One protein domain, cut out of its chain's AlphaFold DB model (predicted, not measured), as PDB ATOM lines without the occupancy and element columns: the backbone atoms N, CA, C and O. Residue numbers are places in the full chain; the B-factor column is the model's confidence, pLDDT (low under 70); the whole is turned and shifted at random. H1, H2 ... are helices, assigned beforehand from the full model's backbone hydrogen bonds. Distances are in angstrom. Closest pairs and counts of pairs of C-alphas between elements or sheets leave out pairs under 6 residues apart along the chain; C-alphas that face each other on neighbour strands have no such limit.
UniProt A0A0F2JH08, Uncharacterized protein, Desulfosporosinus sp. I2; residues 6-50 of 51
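This is residues 6 to 50 of the 51 residues of an uncharacterized protein of Desulfosporosinus sp. I2 (UniProt A0A0F2JH08). Little regular structure is here: a long open loop of chain with a short helix near each end, H1 and H2, held far from each other with nothing packed between them. The printed part has 45 residues with two named helices, H1 then H2, and no named strand; the class is all helix, with only 12 residues in named elements. It is extended, with a radius of gyration of the C-alphas of 15.0 A, and elongated, spanning 35 by 23 by 17 A.

Start at Lys 6 and go on to H1, residues 10 to 13; it is apart from H2, residues 41 to 48. In H2 every O i to N i+4 pair is within hydrogen-bond range; H1 is too short for such a pair.

Find C-alpha 10 at (98.214, 112.003, 169.414), where H1 begins. H2 runs 10.6 A from C-alpha 41 to C-alpha 48 at (101.835, 129.258, 149.596).

The C-alphas of Lys 18 and Cys 49, the two farthest apart, are 36.2 A apart. Look along residues 14 to 40 for the long link; residues 36 to 41 stand free. The printed part has no cut, and no printed residue is under 70 in pLDDT.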
ATOM      1  N   LYS A   6      99.465 118.214 167.441       81.94
ATOM      2  CA  LYS A   6     100.181 116.925 167.521       81.94
ATOM      3  C   LYS A   6     100.233 116.342 168.940       81.94
ATOM      4  O   LYS A   6     100.257 115.125 169.102       81.94
ATOM      5  N   LYS A   7     100.260 117.192 169.975       82.56
ATOM      6  CA  LYS A   7     100.268 116.764 171.384       82.56
ATOM      7  C   LYS A   7      98.868 116.435 171.889       82.56
ATOM      8  O   LYS A   7      98.733 115.539 172.717       82.56
ATOM      9  N   GLN A   8      97.859 117.157 171.411       81.19
ATOM     10  CA  GLN A   8      96.474 117.015 171.866       81.19
ATOM     11  C   GLN A   8      95.716 115.912 171.119       81.19
ATOM     12  O   GLN A   8      94.924 115.208 171.732       81.19
ATOM     13  N   ALA A   9      96.018 115.683 169.839       84.12
ATOM     14  CA  ALA A   9      95.414 114.639 169.011       84.12
ATOM     15  C   ALA A   9      96.434 113.547 168.636       84.12
ATOM     16  O   ALA A   9      96.588 113.181 167.471       84.12
ATOM     17  N   LYS A  10      97.158 113.014 169.632       84.94
ATOM     18  CA  LYS A  10      98.214 112.003 169.414       84.94
ATOM     19  C   LYS A  10      97.736 110.782 168.633       84.94
ATOM     20  O   LYS A  10      98.493 110.280 167.823       84.94
ATOM     21  N   GLN A  11      96.505 110.327 168.844       84.88
ATOM     22  CA  GLN A  11      95.961 109.170 168.124       84.88
ATOM     23  C   GLN A  11      95.838 109.414 166.611       84.88
ATOM     24  O   GLN A  11      96.011 108.483 165.836       84.88
ATOM     25  N   LEU A  12      95.603 110.662 166.188       88.12
ATOM     26  CA  LEU A  12      95.468 111.022 164.773       88.12
ATOM     27  C   LEU A  12      96.822 111.317 164.110       88.12
ATOM     28  O   LEU A  12      97.010 111.017 162.938       88.12
ATOM     29  N   TYR A  13      97.770 111.899 164.852       89.00
ATOM     30  CA  TYR A  13      99.070 112.325 164.306       89.00
ATOM     31  C   TYR A  13     100.236 111.369 164.608       89.00
ATOM     32  O   TYR A  13     101.281 111.464 163.968       89.00
ATOM     33  N   LEU A  14     100.094 110.488 165.600       88.62
ATOM     34  CA  LEU A  14     101.063 109.462 165.997       88.62
ATOM     35  C   LEU A  14     100.340 108.122 166.263       88.62
ATOM     36  O   LEU A  14     100.328 107.642 167.406       88.62
ATOM     37  N   PRO A  15      99.719 107.513 165.235       89.50
ATOM     38  CA  PRO A  15      99.082 106.211 165.377       89.50
ATOM     39  C   PRO A  15     100.121 105.113 165.640       89.50
ATOM     40  O   PRO A  15     101.303 105.231 165.304       89.50
ATOM     41  N   LYS A  16      99.676 104.007 166.235       88.94
ATOM     42  CA  LYS A  16     100.503 102.800 166.368       88.94
ATOM     43  C   LYS A  16     100.570 102.074 165.022       88.94
ATOM     44  O   LYS A  16      99.684 102.214 164.191       88.94
ATOM     45  N   ASN A  17     101.577 101.221 164.834       89.88
ATOM     46  CA  ASN A  17     101.698 100.370 163.641       89.88
ATOM     47  C   ASN A  17     100.724  99.168 163.670       89.88
ATOM     48  O   ASN A  17     101.102  98.024 163.429       89.88
ATOM     49  N   LYS A  18      99.482  99.414 164.092       91.50
ATOM     50  CA  LYS A  18      98.396  98.442 164.165       91.50
ATOM     51  C   LYS A  18      97.123  99.135 163.680       91.50
ATOM     52  O   LYS A  18      96.840 100.223 164.176       91.50
ATOM     53  N   PRO A  19      96.365  98.529 162.755       91.50
ATOM     54  CA  PRO A  19      95.076  99.067 162.345       91.50
ATOM     55  C   PRO A  19      94.128  99.186 163.543       91.50
ATOM     56  O   PRO A  19      93.950  98.226 164.295       91.50
ATOM     57  N   GLU A  20      93.517 100.355 163.710       91.50
ATOM     58  CA  GLU A  20      92.520 100.634 164.742       91.50
ATOM     59  C   GLU A  20      91.435 101.564 164.189       91.50
ATOM     60  O   GLU A  20      91.689 102.369 163.291       91.50
ATOM     61  N   VAL A  21      90.211 101.439 164.706       92.56
ATOM     62  CA  VAL A  21      89.117 102.357 164.367       92.56
ATOM     63  C   VAL A  21      89.277 103.618 165.209       92.56
ATOM     64  O   VAL A  21      89.318 103.541 166.437       92.56
ATOM     65  N   VAL A  22      89.338 104.779 164.556       91.38
ATOM     66  CA  VAL A  22      89.467 106.087 165.213       91.38
ATOM     67  C   VAL A  22      88.311 107.000 164.822       91.38
ATOM     68  O   VAL A  22      87.844 106.974 163.686       91.38
ATOM     69  N   THR A  23      87.842 107.819 165.764       91.62
ATOM     70  CA  THR A  23      86.865 108.880 165.484       91.62
ATOM     71  C   THR A  23      87.610 110.185 165.252       91.62
ATOM     72  O   THR A  23      88.365 110.633 166.115       91.62
ATOM     73  N   VAL A  24      87.403 110.791 164.086       90.94
ATOM     74  CA  VAL A  24      87.982 112.089 163.735       90.94
ATOM     75  C   VAL A  24      86.962 113.169 164.114       90.94
ATOM     76  O   VAL A  24      85.858 113.140 163.575       90.94
ATOM     77  N   PRO A  25      87.271 114.079 165.058       89.75
ATOM     78  CA  PRO A  25      86.365 115.168 165.414       89.75
ATOM     79  C   PRO A  25      86.332 116.240 164.317       89.75
ATOM     80  O   PRO A  25      87.194 116.272 163.439       89.75
ATOM     81  N   ASP A  26      85.370 117.155 164.401       92.50
ATOM     82  CA  ASP A  26      85.278 118.273 163.464       92.50
ATOM     83  C   ASP A  26      86.476 119.220 163.606       92.50
ATOM     84  O   ASP A  26      86.809 119.698 164.696       92.50
ATOM     85  N   PHE A  27      87.097 119.541 162.474       88.94
ATOM     86  CA  PHE A  27      88.197 120.493 162.387       88.94
ATOM     87  C   PHE A  27      87.891 121.556 161.338       88.94
ATOM     88  O   PHE A  27      87.248 121.303 160.319       88.94
ATOM     89  N   LYS A  28      88.408 122.760 161.575       90.00
ATOM     90  CA  LYS A  28      88.363 123.849 160.604       90.00
ATOM     91  C   LYS A  28      89.674 123.861 159.834       90.00
ATOM     92  O   LYS A  28      90.731 124.032 160.439       90.00
ATOM     93  N   PHE A  29      89.589 123.700 158.520       88.56
ATOM     94  CA  PHE A  29      90.727 123.769 157.616       88.56
ATOM     95  C   PHE A  29      90.478 124.824 156.548       88.56
ATOM     96  O   PHE A  29      89.348 125.013 156.102       88.56
ATOM     97  N   PHE A  30      91.554 125.464 156.114       90.25
ATOM     98  CA  PHE A  30      91.573 126.132 154.824       90.25
ATOM     99  C   PHE A  30      91.845 125.078 153.751       90.25
ATOM    100  O   PHE A  30      92.696 124.208 153.945       90.25
ATOM    101  N   MET A  31      91.110 125.132 152.644       89.19
ATOM    102  CA  MET A  31      91.241 124.187 151.537       89.19
ATOM    103  C   MET A  31      91.317 124.954 150.221       89.19
ATOM    104  O   MET A  31      90.640 125.967 150.053       89.19
ATOM    105  N   ILE A  32      92.136 124.452 149.302       88.38
ATOM    106  CA  ILE A  32      92.151 124.853 147.897       88.38
ATOM    107  C   ILE A  32      91.898 123.590 147.084       88.38
ATOM    108  O   ILE A  32      92.620 122.603 147.234       88.38
ATOM    109  N   ASP A  33      90.882 123.636 146.228       89.81
ATOM    110  CA  ASP A  33      90.621 122.566 145.276       89.81
ATOM    111  C   ASP A  33      91.660 122.597 144.154       89.81
ATOM    112  O   ASP A  33      91.999 123.652 143.615       89.81
ATOM    113  N   GLY A  34      92.160 121.425 143.778       87.69
ATOM    114  CA  GLY A  34      93.193 121.302 142.760       87.69
ATOM    115  C   GLY A  34      93.226 119.915 142.136       87.69
ATOM    116  O   GLY A  34      92.675 118.947 142.662       87.69
ATOM    117  N   LYS A  35      93.882 119.815 140.983       90.50
ATOM    118  CA  LYS A  35      94.064 118.569 140.232       90.50
ATOM    119  C   LYS A  35      95.411 118.617 139.522       90.50
ATOM    120  O   LYS A  35      95.809 119.672 139.049       90.50
ATOM    121  N   GLY A  36      96.073 117.471 139.382       89.44
ATOM    122  CA  GLY A  36      97.312 117.356 138.615       89.44
ATOM    123  C   GLY A  36      98.445 116.743 139.428       89.44
ATOM    124  O   GLY A  36      98.207 115.940 140.328       89.44
ATOM    125  N   ASN A  37      99.681 117.093 139.076       91.31
ATOM    126  CA  ASN A  37     100.873 116.565 139.730       91.31
ATOM    127  C   ASN A  37     101.179 117.363 141.014       91.31
ATOM    128  O   ASN A  37     101.461 118.561 140.910       91.31
ATOM    129  N   PRO A  38     101.199 116.731 142.203       90.44
ATOM    130  CA  PRO A  38     101.514 117.417 143.459       90.44
ATOM    131  C   PRO A  38     102.961 117.928 143.529       90.44
ATOM    132  O   PRO A  38     103.271 118.768 144.362       90.44
ATOM    133  N   ASN A  39     103.851 117.455 142.651       91.50
ATOM    134  CA  ASN A  39     105.237 117.924 142.575       91.50
ATOM    135  C   ASN A  39     105.429 119.096 141.594       91.50
ATOM    136  O   ASN A  39     106.563 119.453 141.288       91.50
ATOM    137  N   SER A  40     104.347 119.650 141.040       91.88
ATOM    138  CA  SER A  40     104.419 120.808 140.146       91.88
ATOM    139  C   SER A  40     104.593 122.120 140.916       91.88
ATOM    140  O   SER A  40     104.239 122.236 142.094       91.88
ATOM    141  N   GLU A  41     105.105 123.137 140.227       89.44
ATOM    142  CA  GLU A  41     105.224 124.489 140.781       89.44
ATOM    143  C   GLU A  41     103.853 125.080 141.144       89.44
ATOM    144  O   GLU A  41     103.720 125.705 142.193       89.44
ATOM    145  N   GLU A  42     102.815 124.808 140.346       87.00
ATOM    146  CA  GLU A  42     101.441 125.264 140.602       87.00
ATOM    147  C   GLU A  42     100.900 124.789 141.955       87.00
ATOM    148  O   GLU A  42     100.260 125.565 142.668       87.00
ATOM    149  N   PHE A  43     101.188 123.542 142.350       89.19
ATOM    150  CA  PHE A  43     100.804 123.033 143.668       89.19
ATOM    151  C   PHE A  43     101.485 123.833 144.783       89.19
ATOM    152  O   PHE A  43     100.826 124.293 145.715       89.19
ATOM    153  N   SER A  44     102.796 124.046 144.664       88.00
ATOM    154  CA  SER A  44     103.583 124.752 145.681       88.00
ATOM    155  C   SER A  44     103.154 126.215 145.821       88.00
ATOM    156  O   SER A  44     103.002 126.711 146.938       88.00
ATOM    157  N   LEU A  45     102.884 126.883 144.694       88.00
ATOM    158  CA  LEU A  45     102.339 128.240 144.661       88.00
ATOM    159  C   LEU A  45     100.957 128.302 145.317       88.00
ATOM    160  O   LEU A  45     100.724 129.153 146.173       88.00
ATOM    161  N   SER A  46     100.068 127.369 144.985       85.88
ATOM    162  CA  SER A  46      98.718 127.326 145.558       85.88
ATOM    163  C   SER A  46      98.754 127.157 147.078       85.88
ATOM    164  O   SER A  46      98.083 127.894 147.797       85.88
ATOM    165  N   VAL A  47      99.591 126.246 147.591       86.56
ATOM    166  CA  VAL A  47      99.763 126.052 149.041       86.56
ATOM    167  C   VAL A  47     100.337 127.305 149.711       86.56
ATOM    168  O   VAL A  47      99.930 127.635 150.824       86.56
ATOM    169  N   SER A  48     101.234 128.038 149.041       85.25
ATOM    170  CA  SER A  48     101.835 129.258 149.596       85.25
ATOM    171  C   SER A  48     100.833 130.391 149.848       85.25
ATOM    172  O   SER A  48     101.046 131.176 150.761       85.25
ATOM    173  N   CYS A  49      99.718 130.457 149.111       79.00
ATOM    174  CA  CYS A  49      98.704 131.502 149.299       79.00
ATOM    175  C   CYS A  49      97.874 131.359 150.586       79.00
ATOM    176  O   CYS A  49      97.176 132.301 150.954       79.00
ATOM    177  N   ILE A  50      97.901 130.196 151.243       77.31
ATOM    178  CA  ILE A  50      97.135 129.929 152.475       77.31
ATOM    179  C   ILE A  50      98.007 130.082 153.738       77.31
ATOM    180  O   ILE A  50      97.476 130.142 154.848       77.31
TER     181      ILE A  50